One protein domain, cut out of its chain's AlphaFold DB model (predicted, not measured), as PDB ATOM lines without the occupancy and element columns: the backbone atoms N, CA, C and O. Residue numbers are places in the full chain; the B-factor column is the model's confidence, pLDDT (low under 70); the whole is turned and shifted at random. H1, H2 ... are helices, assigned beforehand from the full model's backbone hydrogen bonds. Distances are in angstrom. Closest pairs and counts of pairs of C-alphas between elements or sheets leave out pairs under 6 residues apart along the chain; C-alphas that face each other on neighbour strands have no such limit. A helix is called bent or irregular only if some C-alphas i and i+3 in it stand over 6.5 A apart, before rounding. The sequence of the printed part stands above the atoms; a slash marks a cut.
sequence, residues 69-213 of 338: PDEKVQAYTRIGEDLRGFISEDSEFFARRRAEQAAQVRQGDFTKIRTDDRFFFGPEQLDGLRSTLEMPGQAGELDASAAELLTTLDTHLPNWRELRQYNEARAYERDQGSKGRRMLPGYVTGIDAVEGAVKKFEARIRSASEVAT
ATOM      1  N   PRO A  69      24.692  55.155 -14.885       55.31
ATOM      2  CA  PRO A  69      23.726  54.816 -13.852       55.31
ATOM      3  C   PRO A  69      23.987  53.399 -13.372       55.31
ATOM      4  O   PRO A  69      24.011  52.488 -14.203       55.31
ATOM      5  N   ASP A  70      24.253  53.277 -12.066       75.38
ATOM      6  CA  ASP A  70      24.655  52.047 -11.385       75.38
ATOM      7  C   ASP A  70      23.833  50.883 -11.961       75.38
ATOM      8  O   ASP A  70      22.600  50.950 -11.984       75.38
ATOM      9  N   GLU A  71      24.498  49.863 -12.518       83.00
ATOM     10  CA  GLU A  71      23.850  48.724 -13.187       83.00
ATOM     11  C   GLU A  71      22.746  48.113 -12.308       83.00
ATOM     12  O   GLU A  71      21.730  47.630 -12.816       83.00
ATOM     13  N   LYS A  72      22.908  48.218 -10.982       88.38
ATOM     14  CA  LYS A  72      21.923  47.827  -9.977       88.38
ATOM     15  C   LYS A  72      20.635  48.655 -10.033       88.38
ATOM     16  O   LYS A  72      19.544  48.093  -9.987       88.38
ATOM     17  N   VAL A  73      20.734  49.977 -10.177       86.69
ATOM     18  CA  VAL A  73      19.568  50.866 -10.328       86.69
ATOM     19  C   VAL A  73      18.819  50.539 -11.617       86.69
ATOM     20  O   VAL A  73      17.599  50.422 -11.592       86.69
ATOM     21  N   GLN A  74      19.530  50.305 -12.725       83.81
ATOM     22  CA  GLN A  74      18.889  49.912 -13.987       83.81
ATOM     23  C   GLN A  74      18.168  48.565 -13.880       83.81
ATOM     24  O   GLN A  74      17.070  48.407 -14.413       83.81
ATOM     25  N   ALA A  75      18.775  47.591 -13.199       89.69
ATOM     26  CA  ALA A  75      18.149  46.300 -12.949       89.69
ATOM     27  C   ALA A  75      16.856  46.455 -12.128       89.69
ATOM     28  O   ALA A  75      15.829  45.887 -12.503       89.69
ATOM     29  N   TYR A  76      16.860  47.295 -11.086       92.12
ATOM     30  CA  TYR A  76      15.639  47.610 -10.344       92.12
ATOM     31  C   TYR A  76      14.583  48.313 -11.189       92.12
ATOM     32  O   TYR A  76      13.414  47.956 -11.074       92.12
ATOM     33  N   THR A  77      14.964  49.249 -12.060       88.56
ATOM     34  CA  THR A  77      14.014  49.916 -12.959       88.56
ATOM     35  C   THR A  77      13.275  48.913 -13.844       88.56
ATOM     36  O   THR A  77      12.051  48.970 -13.907       88.56
ATOM     37  N   ARG A  78      13.980  47.944 -14.446       87.56
ATOM     38  CA  ARG A  78      13.343  46.893 -15.267       87.56
ATOM     39  C   ARG A  78      12.374  46.037 -14.450       87.56
ATOM     40  O   ARG A  78      11.265  45.767 -14.894       87.56
ATOM     41  N   ILE A  79      12.763  45.658 -13.230       91.38
ATOM     42  CA  ILE A  79      11.877  44.907 -12.327       91.38
ATOM     43  C   ILE A  79      10.633  45.734 -11.973       91.38
ATOM     44  O   ILE A  79       9.529  45.196 -11.932       91.38
ATOM     45  N   GLY A  80      10.791  47.033 -11.721       89.38
ATOM     46  CA  GLY A  80       9.665  47.926 -11.459       89.38
ATOM     47  C   GLY A  80       8.704  48.044 -12.641       89.38
ATOM     48  O   GLY A  80       7.491  47.936 -12.482       89.38
ATOM     49  N   GLU A  81       9.230  48.167 -13.860       85.00
ATOM     50  CA  GLU A  81       8.419  48.174 -15.084       85.00
ATOM     51  C   GLU A  81       7.544  46.919 -15.207       85.00
ATOM     52  O   GLU A  81       6.339  47.042 -15.454       85.00
ATOM     53  N   ASP A  82       8.103  45.738 -14.932       86.38
ATOM     54  CA  ASP A  82       7.357  44.474 -14.921       86.38
ATOM     55  C   ASP A  82       6.300  44.427 -13.800       86.38
ATOM     56  O   ASP A  82       5.191  43.910 -13.980       86.38
ATOM     57  N   LEU A  83       6.614  44.997 -12.631       89.81
ATOM     58  CA  LEU A  83       5.713  45.045 -11.478       89.81
ATOM     59  C   LEU A  83       4.655  46.146 -11.569       89.81
ATOM     60  O   LEU A  83       3.647  46.073 -10.861       89.81
ATOM     61  N   ARG A  84       4.811  47.136 -12.450       83.50
ATOM     62  CA  ARG A  84       3.857  48.242 -12.586       83.50
ATOM     63  C   ARG A  84       2.446  47.735 -12.861       83.50
ATOM     64  O   ARG A  84       1.502  48.199 -12.224       83.50
ATOM     65  N   GLY A  85       2.316  46.720 -13.716       81.62
ATOM     66  CA  GLY A  85       1.037  46.082 -14.046       81.62
ATOM     67  C   GLY A  85       0.294  45.481 -12.844       81.62
ATOM     68  O   GLY A  85      -0.933  45.346 -12.862       81.62
ATOM     69  N   PHE A  86       1.013  45.145 -11.767       88.50
ATOM     70  CA  PHE A  86       0.425  44.571 -10.558       88.50
ATOM     71  C   PHE A  86      -0.465  45.576  -9.820       88.50
ATOM     72  O   PHE A  86      -1.517  45.198  -9.283       88.50
ATOM     73  N   ILE A  87      -0.043  46.845  -9.811       84.25
ATOM     74  CA  ILE A  87      -0.729  47.955  -9.139       84.25
ATOM     75  C   ILE A  87      -1.437  48.897 -10.114       84.25
ATOM     76  O   ILE A  87      -2.288  49.668  -9.673       84.25
ATOM     77  N   SER A  88      -1.119  48.844 -11.409       72.06
ATOM     78  CA  SER A  88      -1.692  49.756 -12.393       72.06
ATOM     79  C   SER A  88      -3.148  49.426 -12.700       72.06
ATOM     80  O   SER A  88      -3.599  48.277 -12.635       72.06
ATOM     81  N   GLU A  89      -3.894  50.481 -12.996       63.31
ATOM     82  CA  GLU A  89      -5.324  50.485 -13.294       63.31
ATOM     83  C   GLU A  89      -5.546  51.107 -14.680       63.31
ATOM     84  O   GLU A  89      -6.457  51.900 -14.889       63.31
ATOM     85  N   ASP A  90      -4.692  50.736 -15.641       59.69
ATOM     86  CA  ASP A  90      -4.568  51.396 -16.954       59.69
ATOM     87  C   ASP A  90      -5.854  51.352 -17.806       59.69
ATOM     88  O   ASP A  90      -5.949  52.009 -18.842       59.69
ATOM     89  N   SER A  91      -6.877  50.605 -17.371       69.62
ATOM     90  CA  SER A  91      -8.241  50.758 -17.867       69.62
ATOM     91  C   SER A  91      -9.252  50.858 -16.725       69.62
ATOM     92  O   SER A  91      -9.259  50.037 -15.805       69.62
ATOM     93  N   GLU A  92     -10.183  51.806 -16.845       75.69
ATOM     94  CA  GLU A  92     -11.297  51.994 -15.904       75.69
ATOM     95  C   GLU A  92     -12.116  50.702 -15.721       75.69
ATOM     96  O   GLU A  92     -12.565  50.371 -14.624       75.69
ATOM     97  N   PHE A  93     -12.258  49.910 -16.789       74.75
ATOM     98  CA  PHE A  93     -12.942  48.622 -16.738       74.75
ATOM     99  C   PHE A  93     -12.224  47.605 -15.839       74.75
ATOM    100  O   PHE A  93     -12.864  46.950 -15.011       74.75
ATOM    101  N   PHE A  94     -10.904  47.448 -15.995       74.38
ATOM    102  CA  PHE A  94     -10.128  46.519 -15.172       74.38
ATOM    103  C   PHE A  94      -9.978  47.032 -13.739       74.38
ATOM    104  O   PHE A  94     -10.090  46.227 -12.815       74.38
ATOM    105  N   ALA A  95      -9.831  48.346 -13.554       80.62
ATOM    106  CA  ALA A  95      -9.826  49.016 -12.257       80.62
ATOM    107  C   ALA A  95     -11.107  48.717 -11.471       80.62
ATOM    108  O   ALA A  95     -11.077  48.155 -10.374       80.62
ATOM    109  N   ARG A  96     -12.264  48.975 -12.095       83.31
ATOM    110  CA  ARG A  96     -13.571  48.705 -11.500       83.31
ATOM    111  C   ARG A  96     -13.748  47.224 -11.182       83.31
ATOM    112  O   ARG A  96     -14.163  46.888 -10.077       83.31
ATOM    113  N   ARG A  97     -13.395  46.328 -12.110       84.50
ATOM    114  CA  ARG A  97     -13.474  44.878 -11.872       84.50
ATOM    115  C   ARG A  97     -12.585  44.445 -10.700       84.50
ATOM    116  O   ARG A  97     -13.024  43.632  -9.888       84.50
ATOM    117  N   ARG A  98     -11.361  44.974 -10.597       86.19
ATOM    118  CA  ARG A  98     -10.428  44.687  -9.495       86.19
ATOM    119  C   ARG A  98     -10.998  45.172  -8.162       86.19
ATOM    120  O   ARG A  98     -10.998  44.411  -7.198       86.19
ATOM    121  N   ALA A  99     -11.553  46.383  -8.122       89.94
ATOM    122  CA  ALA A  99     -12.198  46.937  -6.934       89.94
ATOM    123  C   ALA A  99     -13.435  46.126  -6.504       89.94
ATOM    124  O   ALA A  99     -13.592  45.819  -5.322       89.94
ATOM    125  N   GLU A 100     -14.284  45.720  -7.454       92.25
ATOM    126  CA  GLU A 100     -15.454  44.867  -7.199       92.25
ATOM    127  C   GLU A 100     -15.045  43.503  -6.619       92.25
ATOM    128  O   GLU A 100     -15.609  43.063  -5.616       92.25
ATOM    129  N   GLN A 101     -14.027  42.850  -7.191       92.81
ATOM    130  CA  GLN A 101     -13.494  41.588  -6.666       92.81
ATOM    131  C   GLN A 101     -12.886  41.760  -5.271       92.81
ATOM    132  O   GLN A 101     -13.182  40.976  -4.370       92.81
ATOM    133  N   ALA A 102     -12.098  42.815  -5.056       93.75
ATOM    134  CA  ALA A 102     -11.531  43.118  -3.747       93.75
ATOM    135  C   ALA A 102     -12.626  43.362  -2.692       93.75
ATOM    136  O   ALA A 102     -12.498  42.917  -1.551       93.75
ATOM    137  N   ALA A 103     -13.732  44.013  -3.064       96.00
ATOM    138  CA  ALA A 103     -14.887  44.183  -2.187       96.00
ATOM    139  C   ALA A 103     -15.557  42.838  -1.848       96.00
ATOM    140  O   ALA A 103     -15.851  42.591  -0.680       96.00
ATOM    141  N   GLN A 104     -15.736  41.946  -2.827       97.31
ATOM    142  CA  GLN A 104     -16.289  40.600  -2.607       97.31
ATOM    143  C   GLN A 104     -15.415  39.765  -1.662       97.31
ATOM    144  O   GLN A 104     -15.924  39.162  -0.716       97.31
ATOM    145  N   VAL A 105     -14.093  39.794  -1.851       97.44
ATOM    146  CA  VAL A 105     -13.125  39.155  -0.946       97.44
ATOM    147  C   VAL A 105     -13.282  39.699   0.474       97.44
ATOM    148  O   VAL A 105     -13.394  38.919   1.418       97.44
ATOM    149  N   ARG A 106     -13.347  41.027   0.646       95.62
ATOM    150  CA  ARG A 106     -13.521  41.656   1.968       95.62
ATOM    151  C   ARG A 106     -14.879  41.344   2.610       95.62
ATOM    152  O   ARG A 106     -14.981  41.349   3.831       95.62
ATOM    153  N   GLN A 107     -15.894  41.010   1.815       96.81
ATOM    154  CA  GLN A 107     -17.197  40.524   2.285       96.81
ATOM    155  C   GLN A 107     -17.212  39.025   2.631       96.81
ATOM    156  O   GLN A 107     -18.234  38.515   3.085       96.81
ATOM    157  N   GLY A 108     -16.095  38.312   2.456       96.69
ATOM    158  CA  GLY A 108     -15.973  36.901   2.817       96.69
ATOM    159  C   GLY A 108     -15.883  35.937   1.632       96.69
ATOM    160  O   GLY A 108     -15.735  34.731   1.856       96.69
ATOM    161  N   ASP A 109     -15.963  36.420   0.387       97.69
ATOM    162  CA  ASP A 109     -15.887  35.561  -0.796       97.69
ATOM    163  C   ASP A 109     -14.433  35.202  -1.125       97.69
ATOM    164  O   ASP A 109     -13.756  35.817  -1.952       97.69
ATOM    165  N   PHE A 110     -13.951  34.145  -0.475       97.50
ATOM    166  CA  PHE A 110     -12.613  33.614  -0.704       97.50
ATOM    167  C   PHE A 110     -12.411  33.058  -2.122       97.50
ATOM    168  O   PHE A 110     -11.270  32.786  -2.476       97.50
ATOM    169  N   THR A 111     -13.456  32.886  -2.945       96.25
ATOM    170  CA  THR A 111     -13.322  32.402  -4.333       96.25
ATOM    171  C   THR A 111     -12.954  33.509  -5.321       96.25
ATOM    172  O   THR A 111     -12.580  33.218  -6.457       96.25
ATOM    173  N   LYS A 112     -13.030  34.774  -4.891       96.81
ATOM    174  CA  LYS A 112     -12.773  35.972  -5.708       96.81
ATOM    175  C   LYS A 112     -11.388  36.573  -5.504       96.81
ATOM    176  O   LYS A 112     -11.131  37.677  -5.971       96.81
ATOM    177  N   ILE A 113     -10.504  35.858  -4.812       96.81
ATOM    178  CA  ILE A 113      -9.118  36.291  -4.644       96.81
ATOM    179  C   ILE A 113      -8.426  36.458  -5.999       96.81
ATOM    180  O   ILE A 113      -8.759  35.785  -6.978       96.81
ATOM    181  N   ARG A 114      -7.421  37.332  -6.037       93.50
ATOM    182  CA  ARG A 114      -6.555  37.502  -7.203       93.50
ATOM    183  C   ARG A 114      -5.843  36.193  -7.553       93.50
ATOM    184  O   ARG A 114      -5.504  35.400  -6.671       93.50
ATOM    185  N   THR A 115      -5.584  35.983  -8.839       91.81
ATOM    186  CA  THR A 115      -4.913  34.777  -9.358       91.81
ATOM    187  C   THR A 115      -3.651  35.087 -10.159       91.81
ATOM    188  O   THR A 115      -3.144  34.231 -10.880       91.81
ATOM    189  N   ASP A 116      -3.186  36.328 -10.087       90.19
ATOM    190  CA  ASP A 116      -2.089  36.870 -10.878       90.19
ATOM    191  C   ASP A 116      -0.725  36.818 -10.171       90.19
ATOM    192  O   ASP A 116       0.266  37.293 -10.720       90.19
ATOM    193  N   ASP A 117      -0.632  36.153  -9.010       91.81
ATOM    194  CA  ASP A 117       0.625  35.915  -8.283       91.81
ATOM    195  C   ASP A 117       1.695  35.271  -9.165       91.81
ATOM    196  O   ASP A 117       2.872  35.584  -9.043       91.81
ATOM    197  N   ARG A 118       1.294  34.364 -10.062       89.12
ATOM    198  CA  ARG A 118       2.226  33.656 -10.948       89.12
ATOM    199  C   ARG A 118       2.840  34.561 -12.015       89.12
ATOM    200  O   ARG A 118       3.915  34.230 -12.496       89.12
ATOM    201  N   PHE A 119       2.146  35.631 -12.403       88.56
ATOM    202  CA  PHE A 119       2.615  36.554 -13.438       88.56
ATOM    203  C   PHE A 119       3.594  37.576 -12.863       88.56
ATOM    204  O   PHE A 119       4.638  37.809 -13.455       88.56
ATOM    205  N   PHE A 120       3.278  38.144 -11.698       91.00
ATOM    206  CA  PHE A 120       4.088  39.211 -11.097       91.00
ATOM    207  C   PHE A 120       5.129  38.701 -10.094       91.00
ATOM    208  O   PHE A 120       6.158  39.332  -9.891       91.00
ATOM    209  N   PHE A 121       4.880  37.550  -9.469       94.69
ATOM    210  CA  PHE A 121       5.719  36.988  -8.407       94.69
ATOM    211  C   PHE A 121       6.012  35.507  -8.667       94.69
ATOM    212  O   PHE A 121       5.930  34.670  -7.762       94.69
ATOM    213  N   GLY A 122       6.301  35.153  -9.920       91.75
ATOM    214  CA  GLY A 122       6.817  33.835 -10.277       91.75
ATOM    215  C   GLY A 122       8.248  33.616  -9.759       91.75
ATOM    216  O   GLY A 122       8.873  34.541  -9.239       91.75
ATOM    217  N   PRO A 123       8.782  32.383  -9.855       92.12
ATOM    218  CA  PRO A 123      10.150  32.083  -9.428       92.12
ATOM    219  C   PRO A 123      11.192  32.993 -10.086       92.12
ATOM    220  O   PRO A 123      12.035  33.538  -9.391       92.12
ATOM    221  N   GLU A 124      11.064  33.231 -11.393       89.69
ATOM    222  CA  GLU A 124      11.975  34.091 -12.156       89.69
ATOM    223  C   GLU A 124      11.990  35.534 -11.634       89.69
ATOM    224  O   GLU A 124      13.059  36.097 -11.421       89.69
ATOM    225  N   GLN A 125      10.821  36.113 -11.345       91.62
ATOM    226  CA  GLN A 125      10.718  37.476 -10.812       91.62
ATOM    227  C   GLN A 125      11.318  37.576  -9.402       91.62
ATOM    228  O   GLN A 125      12.031  38.530  -9.090       91.62
ATOM    229  N   LEU A 126      11.059  36.579  -8.547       94.31
ATOM    230  CA  LEU A 126      11.615  36.537  -7.191       94.31
ATOM    231  C   LEU A 126      13.137  36.367  -7.209       94.31
ATOM    232  O   LEU A 126      13.838  37.045  -6.460       94.31
ATOM    233  N   ASP A 127      13.650  35.489  -8.068       94.50
ATOM    234  CA  ASP A 127      15.085  35.258  -8.209       94.50
ATOM    235  C   ASP A 127      15.781  36.469  -8.845       94.50
ATOM    236  O   ASP A 127      16.875  36.829  -8.413       94.50
ATOM    237  N   GLY A 128      15.131  37.162  -9.785       93.75
ATOM    238  CA  GLY A 128      15.607  38.432 -10.338       93.75
ATOM    239  C   GLY A 128      15.727  39.529  -9.277       93.75
ATOM    240  O   GLY A 128      16.758  40.200  -9.196       93.75
ATOM    241  N   LEU A 129      14.726  39.668  -8.401       95.00
ATOM    242  CA  LEU A 129      14.753  40.642  -7.306       95.00
ATOM    243  C   LEU A 129      15.836  40.315  -6.262       95.00
ATOM    244  O   LEU A 129      16.556  41.217  -5.833       95.00
ATOM    245  N   ARG A 130      16.006  39.034  -5.900       96.06
ATOM    246  CA  ARG A 130      17.089  38.574  -5.005       96.06
ATOM    247  C   ARG A 130      18.468  38.810  -5.610       96.06
ATOM    248  O   ARG A 130      19.316  39.416  -4.968       96.06
ATOM    249  N   SER A 131      18.659  38.395  -6.860       94.69
ATOM    250  CA  SER A 131      19.932  38.556  -7.569       94.69
ATOM    251  C   SER A 131      20.306  40.029  -7.688       94.69
ATOM    252  O   SER A 131      21.453  40.391  -7.456       94.69
ATOM    253  N   THR A 132      19.330  40.898  -7.981       94.25
ATOM    254  CA  THR A 132      19.564  42.346  -8.060       94.25
ATOM    255  C   THR A 132      19.963  42.923  -6.708       94.25
ATOM    256  O   THR A 132      20.869  43.745  -6.650       94.25
ATOM    257  N   LEU A 133      19.363  42.465  -5.604       93.44
ATOM    258  CA  LEU A 133      19.754  42.891  -4.256       93.44
ATOM    259  C   LEU A 133      21.211  42.531  -3.921       93.44
ATOM    260  O   LEU A 133      21.905  43.318  -3.273       93.44
ATOM    261  N   GLU A 134      21.681  41.384  -4.412       92.50
ATOM    262  CA  GLU A 134      23.054  40.891  -4.248       92.50
ATOM    263  C   GLU A 134      24.068  41.545  -5.201       92.50
ATOM    264  O   GLU A 134      25.277  41.411  -4.986       92.50
ATOM    265  N   MET A 135      23.618  42.270  -6.234       89.81
ATOM    266  CA  MET A 135      24.523  42.956  -7.158       89.81
ATOM    267  C   MET A 135      25.408  43.975  -6.416       89.81
ATOM    268  O   MET A 135      24.928  44.699  -5.531       89.81
ATOM    269  N   PRO A 136      26.699  44.077  -6.789       82.62
ATOM    270  CA  PRO A 136      27.565  45.129  -6.280       82.62
ATOM    271  C   PRO A 136      27.052  46.494  -6.756       82.62
ATOM    272  O   PRO A 136      26.613  46.633  -7.891       82.62
ATOM    273  N   GLY A 137      27.119  47.496  -5.886       79.12
ATOM    274  CA  GLY A 137      26.576  48.831  -6.149       79.12
ATOM    275  C   GLY A 137      26.005  49.441  -4.874       79.12
ATOM    276  O   GLY A 137      25.857  48.748  -3.864       79.12
ATOM    277  N   GLN A 138      25.714  50.741  -4.895       73.19
ATOM    278  CA  GLN A 138      25.035  51.416  -3.786       73.19
ATOM    279  C   GLN A 138      23.709  51.972  -4.288       73.19
ATOM    280  O   GLN A 138      23.659  53.078  -4.817       73.19
ATOM    281  N   ALA A 139      22.626  51.224  -4.065       79.75
ATOM    282  CA  ALA A 139      21.279  51.690  -4.383       79.75
ATOM    283  C   ALA A 139      20.502  52.167  -3.136       79.75
ATOM    284  O   ALA A 139      19.363  52.608  -3.250       79.75
ATOM    285  N   GLY A 140      21.113  52.137  -1.943       84.25
ATOM    286  CA  GLY A 140      20.605  52.778  -0.720       84.25
ATOM    287  C   GLY A 140      19.150  52.424  -0.392       84.25
ATOM    288  O   GLY A 140      18.834  51.297  -0.022       84.25
ATOM    289  N   GLU A 141      18.252  53.400  -0.533       87.69
ATOM    290  CA  GLU A 141      16.809  53.245  -0.294       87.69
ATOM    291  C   GLU A 141      16.122  52.261  -1.266       87.69
ATOM    292  O   GLU A 141      15.115  51.645  -0.904       87.69
ATOM    293  N   LEU A 142      16.655  52.071  -2.481       90.12
ATOM    294  CA  LEU A 142      16.172  51.042  -3.409       90.12
ATOM    295  C   LEU A 142      16.459  49.641  -2.873       90.12
ATOM    296  O   LEU A 142      15.539  48.830  -2.817       90.12
ATOM    297  N   ASP A 143      17.676  49.385  -2.385       93.50
ATOM    298  CA  ASP A 143      18.027  48.098  -1.764       93.50
ATOM    299  C   ASP A 143      17.119  47.807  -0.560       93.50
ATOM    300  O   ASP A 143      16.577  46.710  -0.425       93.50
ATOM    301  N   ALA A 144      16.893  48.809   0.295       94.38
ATOM    302  CA  ALA A 144      16.026  48.671   1.465       94.38
ATOM    303  C   ALA A 144      14.572  48.338   1.081       94.38
ATOM    304  O   ALA A 144      13.966  47.440   1.667       94.38
ATOM    305  N   SER A 145      14.013  49.033   0.086       96.00
ATOM    306  CA  SER A 145      12.639  48.791  -0.380       96.00
ATOM    307  C   SER A 145      12.482  47.480  -1.158       96.00
ATOM    308  O   SER A 145      11.457  46.815  -1.012       96.00
ATOM    309  N   ALA A 146      13.498  47.054  -1.912       96.19
ATOM    310  CA  ALA A 146      13.545  45.736  -2.541       96.19
ATOM    311  C   ALA A 146      13.596  44.608  -1.497       96.19
ATOM    312  O   ALA A 146      12.862  43.625  -1.608       96.19
ATOM    313  N   ALA A 147      14.420  44.758  -0.455       97.06
ATOM    314  CA  ALA A 147      14.512  43.795   0.643       97.06
ATOM    315  C   ALA A 147      13.201  43.698   1.441       97.06
ATOM    316  O   ALA A 147      12.772  42.601   1.815       97.06
ATOM    317  N   GLU A 148      12.536  44.833   1.676       97.56
ATOM    318  CA  GLU A 148      11.201  44.878   2.278       97.56
ATOM    319  C   GLU A 148      10.178  44.150   1.403       97.56
ATOM    320  O   GLU A 148       9.484  43.268   1.906       97.56
ATOM    321  N   LEU A 149      10.142  44.435   0.095       97.94
ATOM    322  CA  LEU A 149       9.261  43.749  -0.850       97.94
ATOM    323  C   LEU A 149       9.485  42.231  -0.839       97.94
ATOM    324  O   LEU A 149       8.517  41.481  -0.713       97.94
ATOM    325  N   LEU A 150      10.738  41.768  -0.896       97.81
ATOM    326  CA  LEU A 150      11.067  40.340  -0.794       97.81
ATOM    327  C   LEU A 150      10.566  39.730   0.514       97.81
ATOM    328  O   LEU A 150       9.913  38.692   0.493       97.81
ATOM    329  N   THR A 151      10.808  40.396   1.642       98.25
ATOM    330  CA  THR A 151      10.375  39.915   2.962       98.25
ATOM    331  C   THR A 151       8.849  39.816   3.053       98.25
ATOM    332  O   THR A 151       8.305  38.831   3.566       98.25
ATOM    333  N   THR A 152       8.132  40.815   2.531       98.44
ATOM    334  CA  THR A 152       6.667  40.817   2.450       98.44
ATOM    335  C   THR A 152       6.163  39.671   1.571       98.44
ATOM    336  O   THR A 152       5.233  38.960   1.963       98.44
ATOM    337  N   LEU A 153       6.792  39.442   0.414       97.81
ATOM    338  CA  LEU A 153       6.449  38.341  -0.485       97.81
ATOM    339  C   LEU A 153       6.706  36.980   0.173       97.81
ATOM    340  O   LEU A 153       5.796  36.153   0.212       97.81
ATOM    341  N   ASP A 154       7.874  36.756   0.772       97.50
ATOM    342  CA  ASP A 154       8.200  35.498   1.456       97.50
ATOM    343  C   ASP A 154       7.211  35.194   2.601       97.50
ATOM    344  O   ASP A 154       6.836  34.041   2.819       97.50
ATOM    345  N   THR A 155       6.712  36.231   3.282       98.12
ATOM    346  CA  THR A 155       5.732  36.099   4.370       98.12
ATOM    347  C   THR A 155       4.322  35.766   3.868       98.12
ATOM    348  O   THR A 155       3.647  34.898   4.426       98.12
ATOM    349  N   HIS A 156       3.837  36.459   2.834       98.00
ATOM    350  CA  HIS A 156       2.410  36.452   2.479       98.00
ATOM    351  C   HIS A 156       2.057  35.601   1.255       98.00
ATOM    352  O   HIS A 156       0.942  35.070   1.164       98.00
ATOM    353  N   LEU A 157       2.997  35.425   0.326       96.88
ATOM    354  CA  LEU A 157       2.780  34.686  -0.915       96.88
ATOM    355  C   LEU A 157       2.433  33.200  -0.693       96.88
ATOM    356  O   LEU A 157       1.607  32.689  -1.455       96.88
ATOM    357  N   PRO A 158       2.954  32.487   0.336       97.62
ATOM    358  CA  PRO A 158       2.553  31.105   0.604       97.62
ATOM    359  C   PRO A 158       1.050  30.944   0.863       97.62
ATOM    360  O   PRO A 158       0.407  30.108   0.226       97.62
ATOM    361  N   ASN A 159       0.462  31.782   1.727       98.25
ATOM    362  CA  ASN A 159      -0.973  31.721   2.026       98.25
ATOM    363  C   ASN A 159      -1.823  32.079   0.798       98.25
ATOM    364  O   ASN A 159      -2.828  31.417   0.529       98.25
ATOM    365  N   TRP A 160      -1.410  33.089   0.023       98.00
ATOM    366  CA  TRP A 160      -2.088  33.436  -1.227       98.00
ATOM    367  C   TRP A 160      -2.065  32.263  -2.217       98.00
ATOM    368  O   TRP A 160      -3.120  31.818  -2.677       98.00
ATOM    369  N   ARG A 161      -0.886  31.696  -2.490       97.75
ATOM    370  CA  ARG A 161      -0.719  30.555  -3.403       97.75
ATOM    371  C   ARG A 161      -1.523  29.338  -2.964       97.75
ATOM    372  O   ARG A 161      -2.110  28.672  -3.817       97.75
ATOM    373  N   GLU A 162      -1.557  29.042  -1.667       98.19
ATOM    374  CA  GLU A 162      -2.326  27.920  -1.131       98.19
ATOM    375  C   GLU A 162      -3.840  28.154  -1.274       98.19
ATOM    376  O   GLU A 162      -4.553  27.253  -1.722       98.19
ATOM    377  N   LEU A 163      -4.339  29.359  -0.970       98.31
ATOM    378  CA  LEU A 163      -5.762  29.679  -1.123       98.31
ATOM    379  C   LEU A 163      -6.186  29.642  -2.597       98.31
ATOM    380  O   LEU A 163      -7.241  29.096  -2.926       98.31
ATOM    381  N   ARG A 164      -5.334  30.137  -3.503       97.38
ATOM    382  CA  ARG A 164      -5.562  30.045  -4.950       97.38
ATOM    383  C   ARG A 164      -5.655  28.590  -5.401       97.38
ATOM    384  O   ARG A 164      -6.621  28.228  -6.064       97.38
ATOM    385  N   GLN A 165      -4.695  27.748  -5.018       97.75
ATOM    386  CA  GLN A 165      -4.707  26.322  -5.367       97.75
ATOM    387  C   GLN A 165      -5.941  25.599  -4.812       97.75
ATOM    388  O   GLN A 165      -6.544  24.781  -5.503       97.75
ATOM    389  N   TYR A 166      -6.353  25.924  -3.585       98.31
ATOM    390  CA  TYR A 166      -7.575  25.393  -2.981       98.31
ATOM    391  C   TYR A 166      -8.832  25.744  -3.796       98.31
ATOM    392  O   TYR A 166      -9.689  24.878  -4.003       98.31
ATOM    393  N   ASN A 167      -8.918  26.975  -4.307       97.81
ATOM    394  CA  ASN A 167     -10.015  27.416  -5.168       97.81
ATOM    395  C   ASN A 167      -9.971  26.781  -6.561       97.81
ATOM    396  O   ASN A 167     -11.002  26.303  -7.034       97.81
ATOM    397  N   GLU A 168      -8.796  26.734  -7.195       97.12
ATOM    398  CA  GLU A 168      -8.582  26.092  -8.502       97.12
ATOM    399  C   GLU A 168      -8.986  24.613  -8.467       97.12
ATOM    400  O   GLU A 168      -9.669  24.127  -9.366       97.12
ATOM    401  N   ALA A 169      -8.640  23.907  -7.386       97.56
ATOM    402  CA  ALA A 169      -9.010  22.510  -7.178       97.56
ATOM    403  C   ALA A 169     -10.482  22.306  -6.770       97.56
ATOM    404  O   ALA A 169     -10.886  21.169  -6.517       97.56
ATOM    405  N   ARG A 170     -11.269  23.385  -6.623       97.88
ATOM    406  CA  ARG A 170     -12.640  23.383  -6.075       97.88
ATOM    407  C   ARG A 170     -12.760  22.608  -4.760       97.88
ATOM    408  O   ARG A 170     -13.795  22.030  -4.439       97.88
ATOM    409  N   ALA A 171     -11.695  22.596  -3.958       97.75
ATOM    410  CA  ALA A 171     -11.652  21.801  -2.736       97.75
ATOM    411  C   ALA A 171     -12.672  22.283  -1.689       97.75
ATOM    412  O   ALA A 171     -13.064  21.489  -0.831       97.75
ATOM    413  N   TYR A 172     -13.150  23.525  -1.819       97.38
ATOM    414  CA  TYR A 172     -14.222  24.102  -1.012       97.38
ATOM    415  C   TYR A 172     -15.553  23.357  -1.082       97.38
ATOM    416  O   TYR A 172     -16.363  23.458  -0.164       97.38
ATOM    417  N   GLU A 173     -15.794  22.579  -2.135       97.38
ATOM    418  CA  GLU A 173     -17.021  21.787  -2.256       97.38
ATOM    419  C   GLU A 173     -17.046  20.623  -1.265       97.38
ATOM    420  O   GLU A 173     -18.113  20.192  -0.836       97.38
ATOM    421  N   ARG A 174     -15.867  20.141  -0.853       97.38
ATOM    422  CA  ARG A 174     -15.725  18.996   0.057       97.38
ATOM    423  C   ARG A 174     -15.802  19.392   1.527       97.38
ATOM    424  O   ARG A 174     -16.272  18.606   2.340       97.38
ATOM    425  N   ASP A 175     -15.327  20.586   1.870       97.50
ATOM    426  CA  ASP A 175     -15.258  21.087   3.250       97.50
ATOM    427  C   ASP A 175     -16.204  22.275   3.500       97.50
ATOM    428  O   ASP A 175     -16.057  22.996   4.493       97.50
ATOM    429  N   GLN A 176     -17.141  22.498   2.569       97.00
ATOM    430  CA  GLN A 176     -18.113  23.593   2.567       97.00
ATOM    431  C   GLN A 176     -17.464  24.982   2.726       97.00
ATOM    432  O   GLN A 176     -18.033  25.886   3.347       97.00
ATOM    433  N   GLY A 177     -16.247  25.165   2.205       97.31
ATOM    434  CA  GLY A 177     -15.498  26.422   2.253       97.31
ATOM    435  C   GLY A 177     -14.830  26.717   3.598       97.31
ATOM    436  O   GLY A 177     -14.421  27.854   3.835       97.31
ATOM    437  N   SER A 178     -14.756  25.745   4.512       98.06
ATOM    438  CA  SER A 178     -14.211  25.970   5.859       98.06
ATOM    439  C   SER A 178     -12.729  26.358   5.842       98.06
ATOM    440  O   SER A 178     -12.353  27.322   6.515       98.06
ATOM    441  N   LYS A 179     -11.890  25.690   5.034       98.00
ATOM    442  CA  LYS A 179     -10.483  26.081   4.857       98.00
ATOM    443  C   LYS A 179     -10.357  27.457   4.200       98.00
ATOM    444  O   LYS A 179      -9.588  28.276   4.697       98.00
ATOM    445  N   GLY A 180     -11.142  27.733   3.156       98.19
ATOM    446  CA  GLY A 180     -11.141  29.027   2.466       98.19
ATOM    447  C   GLY A 180     -11.435  30.199   3.406       98.19
ATOM    448  O   GLY A 180     -10.644  31.136   3.495       98.19
ATOM    449  N   ARG A 181     -12.511  30.099   4.202       98.31
ATOM    450  CA  ARG A 181     -12.869  31.116   5.208       98.31
ATOM    451  C   ARG A 181     -11.791  31.316   6.274       98.31
ATOM    452  O   ARG A 181     -11.582  32.442   6.708       98.31
ATOM    453  N   ARG A 182     -11.088  30.253   6.679       98.25
ATOM    454  CA  ARG A 182      -9.983  30.342   7.651       98.25
ATOM    455  C   ARG A 182      -8.759  31.073   7.089       98.25
ATOM    456  O   ARG A 182      -8.105  31.797   7.827       98.25
ATOM    457  N   MET A 183      -8.434  30.865   5.814       98.50
ATOM    458  CA  MET A 183      -7.251  31.454   5.167       98.50
ATOM    459  C   MET A 183      -7.473  32.889   4.676       98.50
ATOM    460  O   MET A 183      -6.515  33.646   4.510       98.50
ATOM    461  N   LEU A 184      -8.735  33.264   4.445       98.44
ATOM    462  CA  LEU A 184      -9.115  34.552   3.877       98.44
ATOM    463  C   LEU A 184      -8.567  35.772   4.646       98.44
ATOM    464  O   LEU A 184      -8.025  36.654   3.984       98.44
ATOM    465  N   PRO A 185      -8.605  35.851   5.994       98.12
ATOM    466  CA  PRO A 185      -8.032  36.996   6.710       98.12
ATOM    467  C   PRO A 185      -6.527  37.166   6.464       98.12
ATOM    468  O   PRO A 185      -6.043  38.286   6.292       98.12
ATOM    469  N   GLY A 186      -5.793  36.049   6.386       97.81
ATOM    470  CA  GLY A 186      -4.373  36.050   6.037       97.81
ATOM    471  C   GLY A 186      -4.130  36.486   4.592       97.81
ATOM    472  O   GLY A 186      -3.133  37.145   4.313       97.81
ATOM    473  N   TYR A 187      -5.051  36.164   3.677       98.38
ATOM    474  CA  TYR A 187      -4.977  36.619   2.289       98.38
ATOM    475  C   TYR A 187      -5.223  38.124   2.185       98.38
ATOM    476  O   TYR A 187      -4.425  38.806   1.557       98.38
ATOM    477  N   VAL A 188      -6.275  38.643   2.829       98.00
ATOM    478  CA  VAL A 188      -6.599  40.080   2.824       98.00
ATOM    479  C   VAL A 188      -5.437  40.893   3.394       98.00
ATOM    480  O   VAL A 188      -4.969  41.826   2.754       98.00
ATOM    481  N   THR A 189      -4.905  40.477   4.546       97.25
ATOM    482  CA  THR A 189      -3.724  41.121   5.143       97.25
ATOM    483  C   THR A 189      -2.522  41.061   4.198       97.25
ATOM    484  O   THR A 189      -1.810  42.044   4.029       97.25
ATOM    485  N   GLY A 190      -2.302  39.905   3.569       97.25
ATOM    486  CA  GLY A 190      -1.166  39.696   2.687       97.25
ATOM    487  C   GLY A 190      -1.231  40.494   1.392       97.25
ATOM    488  O   GLY A 190      -0.216  41.051   0.989       97.25
ATOM    489  N   ILE A 191      -2.396  40.585   0.747       95.94
ATOM    490  CA  ILE A 191      -2.520  41.331  -0.508       95.94
ATOM    491  C   ILE A 191      -2.374  42.837  -0.279       95.94
ATOM    492  O   ILE A 191      -1.652  43.481  -1.035       95.94
ATOM    493  N   ASP A 192      -2.950  43.375   0.803       95.44
ATOM    494  CA  ASP A 192      -2.791  44.789   1.161       95.44
ATOM    495  C   ASP A 192      -1.309  45.112   1.471       95.44
ATOM    496  O   ASP A 192      -0.786  46.138   1.028       95.44
ATOM    497  N   ALA A 193      -0.601  44.213   2.170       97.75
ATOM    498  CA  ALA A 193       0.826  44.366   2.460       97.75
ATOM    499  C   ALA A 193       1.693  44.317   1.190       97.75
ATOM    500  O   ALA A 193       2.558  45.174   1.003       97.75
ATOM    501  N   VAL A 194       1.450  43.351   0.297       97.44
ATOM    502  CA  VAL A 194       2.191  43.214  -0.968       97.44
ATOM    503  C   VAL A 194       1.944  44.417  -1.884       97.44
ATOM    504  O   VAL A 194       2.899  44.979  -2.412       97.44
ATOM    505  N   GLU A 195       0.696  44.869  -2.042       95.06
ATOM    506  CA  GLU A 195       0.383  46.076  -2.824       95.06
ATOM    507  C   GLU A 195       1.063  47.327  -2.252       95.06
ATOM    508  O   GLU A 195       1.579  48.149  -3.012       95.06
ATOM    509  N   GLY A 196       1.104  47.464  -0.923       95.88
ATOM    510  CA  GLY A 196       1.832  48.540  -0.250       95.88
ATOM    511  C   GLY A 196       3.337  48.500  -0.525       95.88
ATOM    512  O   GLY A 196       3.921  49.524  -0.886       95.88
ATOM    513  N   ALA A 197       3.954  47.321  -0.417       97.50
ATOM    514  CA  ALA A 197       5.381  47.139  -0.666       97.50
ATOM    515  C   ALA A 197       5.757  47.422  -2.131       97.50
ATOM    516  O   ALA A 197       6.722  48.145  -2.380       97.50
ATOM    517  N   VAL A 198       4.959  46.951  -3.101       95.88
ATOM    518  CA  VAL A 198       5.181  47.250  -4.529       95.88
ATOM    519  C   VAL A 198       5.056  48.749  -4.801       95.88
ATOM    520  O   VAL A 198       5.930  49.323  -5.442       95.88
ATOM    521  N   LYS A 199       4.029  49.424  -4.260       93.81
ATOM    522  CA  LYS A 199       3.884  50.888  -4.398       93.81
ATOM    523  C   LYS A 199       5.083  51.647  -3.831       93.81
ATOM    524  O   LYS A 199       5.517  52.634  -4.424       93.81
ATOM    525  N   LYS A 200       5.614  51.205  -2.688       94.69
ATOM    526  CA  LYS A 200       6.792  51.817  -2.062       94.69
ATOM    527  C   LYS A 200       8.041  51.624  -2.921       94.69
ATOM    528  O   LYS A 200       8.770  52.588  -3.129       94.69
ATOM    529  N   PHE A 201       8.253  50.418  -3.441       95.06
ATOM    530  CA  PHE A 201       9.358  50.108  -4.345       95.06
ATOM    531  C   PHE A 201       9.296  50.948  -5.635       95.06
ATOM    532  O   PHE A 201      10.255  51.650  -5.949       95.06
ATOM    533  N   GLU A 202       8.134  51.013  -6.296       90.69
ATOM    534  CA  GLU A 202       7.903  51.868  -7.477       90.69
ATOM    535  C   GLU A 202       8.192  53.351  -7.202       90.69
ATOM    536  O   GLU A 202       8.797  54.051  -8.016       90.69
ATOM    537  N   ALA A 203       7.778  53.856  -6.036       89.81
ATOM    538  CA  ALA A 203       8.053  55.234  -5.648       89.81
ATOM    539  C   ALA A 203       9.557  55.496  -5.455       89.81
ATOM    540  O   ALA A 203      10.036  56.579  -5.792       89.81
ATOM    541  N   ARG A 204      10.313  54.514  -4.943       91.94
ATOM    542  CA  ARG A 204      11.775  54.617  -4.820       91.94
ATOM    543  C   ARG A 204      12.470  54.580  -6.176       91.94
ATOM    544  O   ARG A 204      13.390  55.367  -6.367       91.94
ATOM    545  N   ILE A 205      12.005  53.751  -7.113       89.12
ATOM    546  CA  ILE A 205      12.510  53.749  -8.498       89.12
ATOM    547  C   ILE A 205      12.314  55.124  -9.118       89.12
ATOM    548  O   ILE A 205      13.276  55.713  -9.601       89.12
ATOM    549  N   ARG A 206      11.101  55.683  -9.024       84.25
ATOM    550  CA  ARG A 206      10.816  57.021  -9.550       84.25
ATOM    551  C   ARG A 206      11.742  58.082  -8.957       84.25
ATOM    552  O   ARG A 206      12.338  58.842  -9.706       84.25
ATOM    553  N   SER A 207      11.908  58.088  -7.635       84.69
ATOM    554  CA  SER A 207      12.792  59.044  -6.962       84.69
ATOM    555  C   SER A 207      14.257  58.892  -7.392       84.69
ATOM    556  O   SER A 207      14.942  59.890  -7.592       84.69
ATOM    557  N   ALA A 208      14.743  57.662  -7.583       82.25
ATOM    558  CA  ALA A 208      16.091  57.429  -8.092       82.25
ATOM    559  C   ALA A 208      16.251  57.903  -9.547       82.25
ATOM    560  O   ALA A 208      17.276  58.493  -9.888       82.25
ATOM    561  N   SER A 209      15.235  57.694 -10.390       76.50
ATOM    562  CA  SER A 209      15.205  58.213 -11.760       76.50
ATOM    563  C   SER A 209      15.200  59.741 -11.796       76.50
ATOM    564  O   SER A 209      15.945  60.315 -12.581       76.50
ATOM    565  N   GLU A 210      14.425  60.406 -10.934       77.88
ATOM    566  CA  GLU A 210      14.398  61.873 -10.817       77.88
ATOM    567  C   GLU A 210      15.789  62.427 -10.470       77.88
ATOM    568  O   GLU A 210      16.306  63.281 -11.187       77.88
ATOM    569  N   VAL A 211      16.453  61.865  -9.453       77.38
ATOM    570  CA  VAL A 211      17.819  62.267  -9.064       77.38
ATOM    571  C   VAL A 211      18.821  62.054 -10.204       77.38
ATOM    572  O   VAL A 211      19.695  62.890 -10.438       77.38
ATOM    573  N   ALA A 212      18.712  60.939 -10.932       73.50
ATOM    574  CA  ALA A 212      19.594  60.658 -12.060       73.50
ATOM    575  C   ALA A 212      19.369  61.637 -13.226       73.50
ATOM    576  O   ALA A 212      20.339  62.104 -13.829       73.50
ATOM    577  N   THR A 213      18.113  61.989 -13.510       75.06
ATOM    578  CA  THR A 213      17.756  63.008 -14.503       75.06
ATOM    579  C   THR A 213      18.290  64.380 -14.098       75.06
ATOM    580  O   THR A 213      18.930  65.036 -14.917       75.06
TER     581      THR A 213
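This is residues 69 to 213 of the 338 residues of the protein "DUF3829 domain-containing protein" of Pseudoxanthomonas composti (UniProt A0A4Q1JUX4). A long helix, H6, runs the length of an elongated body, with bent H5 folding back along it and H1 and H4 completing an up-and-down bundle of H1, H4, H5a and H6. H2 lies off to one side, and short H3 precedes H4. The 145 printed residues hold six named helices, H1 to H6 in chain order, and no named strand: all helix, compact, radius of gyration of the C-alphas 16.9 A, spans 54 by 32 by 20 A.

Find C-alpha 178 at (-14.211, 25.970, 5.859); from there H6 runs 53.0 A to C-alpha 213 at (17.756, 63.008, -14.503), with a kink of 37 degrees near residue 185. H5, residues 141 to 168, was assigned as one helix by its hydrogen bonds but is bent, C-alphas 155 and 158 being 7.0 A apart; its arms are H5a, 141 to 155, 20.9 A, and H5b, 158 to 168. H1, 71 to 87, starts at (23.850, 48.724, -13.187) and spans 24.9 A. H2 is 92 to 106, H3 117 to 120, H4 123 to 134. H1 and H6 are only just irregular: C-alphas 82 and 85 are 6.6 A apart, 182 and 185 7.0 A.

At H6, look first at H5a: they touch, closest C-alphas Leu 149 and Ala 197, 5.2 A, at a shallow tilt of 12 degrees, opposite ways. H6 touches H5b with residues 180 to 191 alone, closest C-alphas Trp 160 and Tyr 187, 5.6 A. It touches H1 with 195 to 208 alone, Gly 80 and Glu 202 closest, C-alphas 5.9 A. H2 only just touches H6, with 3 pairs of C-alphas within 8 A, Arg 106 and Val 188 closest at 7.2 A. H4 and H5a form a hairpin, closest C-alphas Leu 133 and Asp 143, 6.0 A. H4 touches H1, closest C-alphas Lys 72 and Thr 132, 6.3 A. H3 only just touches H1, with 3 such pairs, Leu 83 and Phe 120 closest at 6.1 A. Every O i to N i+4 pair is within hydrogen-bond range in H2, H4, H5a and H5b, 10 of 13 in H1 and 30 of 32 in H6; H3 is too short for one.

The two C-alphas farthest apart, Arg 174 and Thr 213, are 57.2 A apart. The printed part has no cut and no long link. pLDDT is under 70 at residue 69 and residues 89 to 91.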